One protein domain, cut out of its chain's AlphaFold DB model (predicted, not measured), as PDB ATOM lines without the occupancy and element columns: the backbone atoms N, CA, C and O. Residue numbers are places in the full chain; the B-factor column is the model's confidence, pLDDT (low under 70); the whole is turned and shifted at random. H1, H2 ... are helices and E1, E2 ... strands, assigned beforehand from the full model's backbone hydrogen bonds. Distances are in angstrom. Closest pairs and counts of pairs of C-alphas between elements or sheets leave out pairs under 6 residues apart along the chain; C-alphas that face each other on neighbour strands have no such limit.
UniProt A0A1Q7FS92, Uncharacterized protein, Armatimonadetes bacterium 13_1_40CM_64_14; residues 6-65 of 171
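This is residues 6 to 65 of the 171 residues of an uncharacterized protein of Armatimonadetes bacterium 13_1_40CM_64_14 (UniProt A0A1Q7FS92). This domain has little regular structure: a small three-strand sheet, E1 E3 E4, has the short helix H1 over one face, a separate strand pair, E2 and E5, lies off to one side, and a long stretch with no named element, residues 16 to 28, loops out from E1 and round to E2. The 60 printed residues run E1 E2 E3 E4 H1 E5, under half in these elements, class mixed. The larger sheet is mixed, the pair parallel. It is compact, radius of gyration of the C-alphas 10.5 A, spanning 29 by 23 by 16 A.

E3, residues 39 to 41, is parallel to E1, residues 13 to 15 (N 40 to O 13, 2.8 A), and forms a hairpin with E4, residues 44 to 46 (N 41 to O 44, 2.9 A). H1, residues 48 to 55, is on this sheet at a height of 8.2 A, along the strands; its closest C-alphas with E3 are Leu 48 and Trp 39, 6.2 A. Every O i to N i+4 pair in H1 is within hydrogen-bond range. E2, residues 29 to 31, is parallel to E5, residues 62 to 64 (N 30 to O 62, 2.8 A).

E1 begins at C-alpha 13 (-29.800, -44.952, 18.313); H1 is 10.5 A long; E5 ends at C-alpha 64 (-15.545, -40.630, 19.958).

The C-alphas farthest apart, Thr 18 and Leu 65, are 30.0 A apart. The link E1 to E2 is long. The printed part has no cut, and no printed residue is under 70 in pLDDT.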
ATOM      1  N   VAL A   6     -24.448 -37.906  24.201       93.56
ATOM      2  CA  VAL A   6     -24.993 -39.238  24.452       93.56
ATOM      3  C   VAL A   6     -23.834 -40.156  24.799       93.56
ATOM      4  O   VAL A   6     -22.859 -40.235  24.055       93.56
ATOM      5  N   VAL A   7     -23.937 -40.844  25.928       92.19
ATOM      6  CA  VAL A   7     -22.915 -41.768  26.426       92.19
ATOM      7  C   VAL A   7     -23.566 -43.132  26.590       92.19
ATOM      8  O   VAL A   7     -24.660 -43.223  27.145       92.19
ATOM      9  N   GLY A   8     -22.924 -44.185  26.093       87.81
ATOM     10  CA  GLY A   8     -23.472 -45.533  26.181       87.81
ATOM     11  C   GLY A   8     -22.494 -46.600  25.711       87.81
ATOM     12  O   GLY A   8     -21.595 -46.343  24.915       87.81
ATOM     13  N   THR A   9     -22.675 -47.821  26.211       87.12
ATOM     14  CA  THR A   9     -21.838 -48.985  25.872       87.12
ATOM     15  C   THR A   9     -22.528 -49.967  24.921       87.12
ATOM     16  O   THR A   9     -21.856 -50.778  24.283       87.12
ATOM     17  N   LEU A  10     -23.856 -49.876  24.788       89.06
ATOM     18  CA  LEU A  10     -24.694 -50.754  23.963       89.06
ATOM     19  C   LEU A  10     -25.194 -50.017  22.703       89.06
ATOM     20  O   LEU A  10     -24.405 -49.341  22.036       89.06
ATOM     21  N   GLY A  11     -26.473 -50.189  22.345       92.38
ATOM     22  CA  GLY A  11     -27.132 -49.460  21.257       92.38
ATOM     23  C   GLY A  11     -27.165 -47.954  21.529       92.38
ATOM     24  O   GLY A  11     -27.478 -47.546  22.644       92.38
ATOM     25  N   MET A  12     -26.855 -47.137  20.518       94.31
ATOM     26  CA  MET A  12     -26.834 -45.671  20.637       94.31
ATOM     27  C   MET A  12     -28.115 -45.023  20.122       94.31
ATOM     28  O   MET A  12     -28.664 -44.128  20.756       94.31
ATOM     29  N   VAL A  13     -28.587 -45.464  18.957       95.00
ATOM     30  CA  VAL A  13     -29.800 -44.952  18.313       95.00
ATOM     31  C   VAL A  13     -30.601 -46.139  17.815       95.00
ATOM     32  O   VAL A  13     -30.030 -47.057  17.237       95.00
ATOM     33  N   ASN A  14     -31.916 -46.109  18.015       94.44
ATOM     34  CA  ASN A  14     -32.827 -47.068  17.409       94.44
ATOM     35  C   ASN A  14     -33.979 -46.323  16.737       94.44
ATOM     36  O   ASN A  14     -34.933 -45.915  17.397       94.44
ATOM     37  N   LEU A  15     -33.843 -46.102  15.428       94.00
ATOM     38  CA  LEU A  15     -34.836 -45.416  14.609       94.00
ATOM     39  C   LEU A  15     -35.579 -46.430  13.734       94.00
ATOM     40  O   LEU A  15     -34.990 -47.072  12.862       94.00
ATOM     41  N   ARG A  16     -36.888 -46.566  13.952       93.56
ATOM     42  CA  ARG A  16     -37.741 -47.533  13.236       93.56
ATOM     43  C   ARG A  16     -38.732 -46.895  12.272       93.56
ATOM     44  O   ARG A  16     -39.500 -47.605  11.632       93.56
ATOM     45  N   ASP A  17     -38.684 -45.575  12.135       91.06
ATOM     46  CA  ASP A  17     -39.636 -44.856  11.306       91.06
ATOM     47  C   ASP A  17     -39.498 -45.203   9.818       91.06
ATOM     48  O   ASP A  17     -38.411 -45.384   9.246       91.06
ATOM     49  N   THR A  18     -40.654 -45.258   9.160       86.62
ATOM     50  CA  THR A  18     -40.782 -45.523   7.723       86.62
ATOM     51  C   THR A  18     -40.366 -44.326   6.865       86.62
ATOM     52  O   THR A  18     -40.190 -44.477   5.657       86.62
ATOM     53  N   SER A  19     -40.123 -43.158   7.468       89.31
ATOM     54  CA  SER A  19     -39.598 -41.954   6.817       89.31
ATOM     55  C   SER A  19     -38.770 -41.120   7.796       89.31
ATOM     56  O   SER A  19     -39.117 -41.022   8.967       89.31
ATOM     57  N   THR A  20     -37.695 -40.497   7.308       91.94
ATOM     58  CA  THR A  20     -36.894 -39.505   8.051       91.94
ATOM     59  C   THR A  20     -37.200 -38.066   7.616       91.94
ATOM     60  O   THR A  20     -36.576 -37.118   8.091       91.94
ATOM     61  N   VAL A  21     -38.177 -37.870   6.722       92.25
ATOM     62  CA  VAL A  21     -38.574 -36.543   6.230       92.25
ATOM     63  C   VAL A  21     -39.056 -35.669   7.390       92.25
ATOM     64  O   VAL A  21     -39.883 -36.088   8.195       92.25
ATOM     65  N   GLY A  22     -38.536 -34.441   7.470       87.88
ATOM     66  CA  GLY A  22     -38.868 -33.473   8.524       87.88
ATOM     67  C   GLY A  22     -38.041 -33.617   9.806       87.88
ATOM     68  O   GLY A  22     -38.090 -32.735  10.662       87.88
ATOM     69  N   TRP A  23     -37.234 -34.673   9.933       91.44
ATOM     70  CA  TRP A  23     -36.327 -34.833  11.063       91.44
ATOM     71  C   TRP A  23     -35.045 -34.043  10.808       91.44
ATOM     72  O   TRP A  23     -34.416 -34.165   9.760       91.44
ATOM     73  N   GLN A  24     -34.632 -33.245  11.792       90.50
ATOM     74  CA  GLN A  24     -33.343 -32.557  11.776       90.50
ATOM     75  C   GLN A  24     -32.538 -32.939  13.007       90.50
ATOM     76  O   GLN A  24     -32.994 -32.789  14.151       90.50
ATOM     77  N   TRP A  25     -31.383 -33.545  12.751       94.06
ATOM     78  CA  TRP A  25     -30.443 -34.000  13.763       94.06
ATOM     79  C   TRP A  25     -29.075 -33.427  13.438       94.06
ATOM     80  O   TRP A  25     -28.543 -33.695  12.359       94.06
ATOM     81  N   THR A  26     -28.553 -32.602  14.339       94.88
ATOM     82  CA  THR A  26     -27.300 -31.880  14.115       94.88
ATOM     83  C   THR A  26     -26.530 -31.653  15.410       94.88
ATOM     84  O   THR A  26     -27.116 -31.267  16.426       94.88
ATOM     85  N   GLY A  27     -25.206 -31.765  15.346       95.19
ATOM     86  CA  GLY A  27     -24.292 -31.369  16.416       95.19
ATOM     87  C   GLY A  27     -24.312 -32.287  17.638       95.19
ATOM     88  O   GLY A  27     -23.891 -31.869  18.713       95.19
ATOM     89  N   ASN A  28     -24.820 -33.517  17.525       96.38
ATOM     90  CA  ASN A  28     -24.778 -34.463  18.635       96.38
ATOM     91  C   ASN A  28     -23.383 -35.092  18.764       96.38
ATOM     92  O   ASN A  28     -22.782 -35.515  17.779       96.38
ATOM     93  N   GLN A  29     -22.895 -35.206  19.996       95.94
ATOM     94  CA  GLN A  29     -21.660 -35.902  20.341       95.94
ATOM     95  C   GLN A  29     -21.993 -37.237  21.012       95.94
ATOM     96  O   GLN A  29     -22.539 -37.274  22.117       95.94
ATOM     97  N   TYR A  30     -21.616 -38.333  20.369       96.31
ATOM     98  CA  TYR A  30     -21.728 -39.689  20.884       96.31
ATOM     99  C   TYR A  30     -20.387 -40.127  21.493       96.31
ATOM    100  O   TYR A  30     -19.339 -40.034  20.858       96.31
ATOM    101  N   TRP A  31     -20.401 -40.635  22.721       95.56
ATOM    102  CA  TRP A  31     -19.240 -41.267  23.351       95.56
ATOM    103  C   TRP A  31     -19.345 -42.780  23.190       95.56
ATOM    104  O   TRP A  31     -19.877 -43.486  24.045       95.56
ATOM    105  N   ARG A  32     -18.932 -43.238  22.006       95.75
ATOM    106  CA  ARG A  32     -18.982 -44.617  21.521       95.75
ATOM    107  C   ARG A  32     -17.952 -44.793  20.407       95.75
ATOM    108  O   ARG A  32     -17.646 -43.843  19.692       95.75
ATOM    109  N   ASP A  33     -17.456 -46.016  20.237       95.69
ATOM    110  CA  ASP A  33     -16.678 -46.392  19.053       95.69
ATOM    111  C   ASP A  33     -17.479 -46.086  17.765       95.69
ATOM    112  O   ASP A  33     -18.547 -46.678  17.583       95.69
ATOM    113  N   PRO A  34     -17.000 -45.198  16.870       96.44
ATOM    114  CA  PRO A  34     -17.692 -44.878  15.619       96.44
ATOM    115  C   PRO A  34     -17.858 -46.082  14.681       96.44
ATOM    116  O   PRO A  34     -18.755 -46.057  13.837       96.44
ATOM    117  N   GLN A  35     -17.018 -47.115  14.817       97.06
ATOM    118  CA  GLN A  35     -17.046 -48.329  13.994       97.06
ATOM    119  C   GLN A  35     -17.970 -49.417  14.558       97.06
ATOM    120  O   GLN A  35     -18.279 -50.392  13.869       97.06
ATOM    121  N   ALA A  36     -18.448 -49.267  15.796       96.69
ATOM    122  CA  ALA A  36     -19.391 -50.214  16.366       96.69
ATOM    123  C   ALA A  36     -20.729 -50.156  15.612       96.69
ATOM    124  O   ALA A  36     -21.303 -49.088  15.408       96.69
ATOM    125  N   LYS A  37     -21.271 -51.322  15.246       97.38
ATOM    126  CA  LYS A  37     -22.586 -51.425  14.600       97.38
ATOM    127  C   LYS A  37     -23.710 -51.300  15.630       97.38
ATOM    128  O   LYS A  37     -24.328 -52.292  16.005       97.38
ATOM    129  N   VAL A  38     -23.917 -50.088  16.140       97.00
ATOM    130  CA  VAL A  38     -24.840 -49.789  17.254       97.00
ATOM    131  C   VAL A  38     -25.777 -48.611  16.986       97.00
ATOM    132  O   VAL A  38     -26.532 -48.210  17.875       97.00
ATOM    133  N   TRP A  39     -25.755 -48.065  15.771       97.31
ATOM    134  CA  TRP A  39     -26.779 -47.146  15.290       97.31
ATOM    135  C   TRP A  39     -27.753 -47.929  14.415       97.31
ATOM    136  O   TRP A  39     -27.421 -48.346  13.307       97.31
ATOM    137  N   THR A  40     -28.946 -48.182  14.940       97.12
ATOM    138  CA  THR A  40     -29.965 -48.995  14.283       97.12
ATOM    139  C   THR A  40     -30.898 -48.116  13.453       97.12
ATOM    140  O   THR A  40     -31.423 -47.108  13.938       97.12
ATOM    141  N   PHE A  41     -31.134 -48.520  12.206       96.19
ATOM    142  CA  PHE A  41     -32.183 -47.978  11.349       96.19
ATOM    143  C   PHE A  41     -32.935 -49.122  10.667       96.19
ATOM    144  O   PHE A  41     -32.311 -49.950  10.004       96.19
ATOM    145  N   ARG A  42     -34.263 -49.184  10.856       94.31
ATOM    146  CA  ARG A  42     -35.145 -50.232  10.289       94.31
ATOM    147  C   ARG A  42     -34.581 -51.648  10.480       94.31
ATOM    148  O   ARG A  42     -34.374 -52.391   9.527       94.31
ATOM    149  N   ASP A  43     -34.259 -51.956  11.737       93.62
ATOM    150  CA  ASP A  43     -33.713 -53.240  12.207       93.62
ATOM    151  C   ASP A  43     -32.328 -53.627  11.663       93.62
ATOM    152  O   ASP A  43     -31.812 -54.698  11.980       93.62
ATOM    153  N   THR A  44     -31.669 -52.733  10.924       96.44
ATOM    154  CA  THR A  44     -30.277 -52.906  10.507       96.44
ATOM    155  C   THR A  44     -29.352 -52.085  11.395       96.44
ATOM    156  O   THR A  44     -29.603 -50.908  11.652       96.44
ATOM    157  N   ASN A  45     -28.270 -52.706  11.860       97.62
ATOM    158  CA  ASN A  45     -27.251 -52.061  12.681       97.62
ATOM    159  C   ASN A  45     -26.091 -51.554  11.820       97.62
ATOM    160  O   ASN A  45     -25.456 -52.328  11.100       97.62
ATOM    161  N   TYR A  46     -25.771 -50.273  11.964       98.25
ATOM    162  CA  TYR A  46     -24.748 -49.569  11.199       98.25
ATOM    163  C   TYR A  46     -23.668 -48.989  12.117       98.25
ATOM    164  O   TYR A  46     -23.933 -48.673  13.282       98.25
ATOM    165  N   ALA A  47     -22.459 -48.827  11.574       98.06
ATOM    166  CA  ALA A  47     -21.493 -47.863  12.098       98.06
ATOM    167  C   ALA A  47     -22.032 -46.437  11.878       98.06
ATOM    168  O   ALA A  47     -22.876 -46.228  11.003       98.06
ATOM    169  N   LEU A  48     -21.560 -45.444  12.641       97.44
ATOM    170  CA  LEU A  48     -22.154 -44.098  12.592       97.44
ATOM    171  C   LEU A  48     -22.115 -43.498  11.175       97.44
ATOM    172  O   LEU A  48     -23.094 -42.897  10.740       97.44
ATOM    173  N   ALA A  49     -21.004 -43.658  10.453       97.94
ATOM    174  CA  ALA A  49     -20.859 -43.116   9.102       97.94
ATOM    175  C   ALA A  49     -21.914 -43.692   8.140       97.94
ATOM    176  O   ALA A  49     -22.625 -42.932   7.483       97.94
ATOM    177  N   ASP A  50     -22.077 -45.016   8.130       98.19
ATOM    178  CA  ASP A  50     -23.055 -45.695   7.273       98.19
ATOM    179  C   ASP A  50     -24.493 -45.363   7.684       98.19
ATOM    180  O   ASP A  50     -25.366 -45.195   6.832       98.19
ATOM    181  N   TRP A  51     -24.746 -45.205   8.986       97.25
ATOM    182  CA  TRP A  51     -26.058 -44.817   9.501       97.25
ATOM    183  C   TRP A  51     -26.488 -43.436   8.993       97.25
ATOM    184  O   TRP A  51     -27.636 -43.250   8.585       97.25
ATOM    185  N   LYS A  52     -25.566 -42.466   8.974       96.56
ATOM    186  CA  LYS A  52     -25.833 -41.121   8.440       96.56
ATOM    187  C   LYS A  52     -26.176 -41.166   6.955       96.56
ATOM    188  O   LYS A  52     -27.099 -40.482   6.526       96.56
ATOM    189  N   VAL A  53     -25.471 -41.993   6.181       96.50
ATOM    190  CA  VAL A  53     -25.763 -42.195   4.753       96.50
ATOM    191  C   VAL A  53     -27.141 -42.835   4.571       96.50
ATOM    192  O   VAL A  53     -27.924 -42.368   3.749       96.50
ATOM    193  N   ALA A  54     -27.468 -43.859   5.363       95.38
ATOM    194  CA  ALA A  54     -28.735 -44.580   5.261       95.38
ATOM    195  C   ALA A  54     -29.960 -43.736   5.657       95.38
ATOM    196  O   ALA A  54     -31.054 -43.956   5.137       95.38
ATOM    197  N   THR A  55     -29.797 -42.786   6.580       95.19
ATOM    198  CA  THR A  55     -30.908 -41.996   7.140       95.19
ATOM    199  C   THR A  55     -31.002 -40.573   6.598       95.19
ATOM    200  O   THR A  55     -32.081 -39.977   6.646       95.19
ATOM    201  N   GLY A  56     -29.885 -40.010   6.127       95.12
ATOM    202  CA  GLY A  56     -29.744 -38.583   5.837       95.12
ATOM    203  C   GLY A  56     -29.693 -37.693   7.088       95.12
ATOM    204  O   GLY A  56     -29.758 -36.471   6.965       95.12
ATOM    205  N   LEU A  57     -29.600 -38.272   8.290       95.19
ATOM    206  CA  LEU A  57     -29.620 -37.553   9.566       95.19
ATOM    207  C   LEU A  57     -28.215 -37.408  10.158       95.19
ATOM    208  O   LEU A  57     -27.308 -38.176   9.850       95.19
ATOM    209  N   GLY A  58     -28.034 -36.430  11.051       94.94
ATOM    210  CA  GLY A  58     -26.825 -36.335  11.871       94.94
ATOM    211  C   GLY A  58     -25.567 -35.982  11.082       94.94
ATOM    212  O   GLY A  58     -24.474 -36.383  11.476       94.94
ATOM    213  N   ALA A  59     -25.679 -35.256   9.963       95.31
ATOM    214  CA  ALA A  59     -24.532 -34.927   9.107       95.31
ATOM    215  C   ALA A  59     -23.347 -34.355   9.912       95.31
ATOM    216  O   ALA A  59     -22.203 -34.764   9.715       95.31
ATOM    217  N   THR A  60     -23.637 -33.499  10.895       96.25
ATOM    218  CA  THR A  60     -22.650 -32.868  11.782       96.25
ATOM    219  C   THR A  60     -22.394 -33.611  13.095       96.25
ATOM    220  O   THR A  60     -21.562 -33.165  13.880       96.25
ATOM    221  N   ASP A  61     -23.069 -34.731  13.349       97.00
ATOM    222  CA  ASP A  61     -22.884 -35.504  14.579       97.00
ATOM    223  C   ASP A  61     -21.498 -36.163  14.609       97.00
ATOM    224  O   ASP A  61     -20.908 -36.441  13.569       97.00
ATOM    225  N   GLN A  62     -20.952 -36.448  15.783       96.62
ATOM    226  CA  GLN A  62     -19.627 -37.057  15.924       96.62
ATOM    227  C   GLN A  62     -19.672 -38.214  16.913       96.62
ATOM    228  O   GLN A  62     -20.471 -38.197  17.847       96.62
ATOM    229  N   ALA A  63     -18.813 -39.216  16.717       96.88
ATOM    230  CA  ALA A  63     -18.600 -40.285  17.687       96.88
ATOM    231  C   ALA A  63     -17.128 -40.371  18.081       96.88
ATOM    232  O   ALA A  63     -16.236 -40.316  17.235       96.88
ATOM    233  N   THR A  64     -16.883 -40.513  19.379       95.75
ATOM    234  CA  THR A  64     -15.545 -40.630  19.958       95.75
ATOM    235  C   THR A  64     -15.533 -41.771  20.964       95.75
ATOM    236  O   THR A  64     -16.411 -41.855  21.821       95.75
ATOM    237  N   LEU A  65     -14.542 -42.657  20.866       94.25
ATOM    238  CA  LEU A  65     -14.367 -43.749  21.819       94.25
ATOM    239  C   LEU A  65     -14.041 -43.204  23.220       94.25
ATOM    240  O   LEU A  65     -13.262 -42.264  23.359       94.25
TER     241      LEU A  65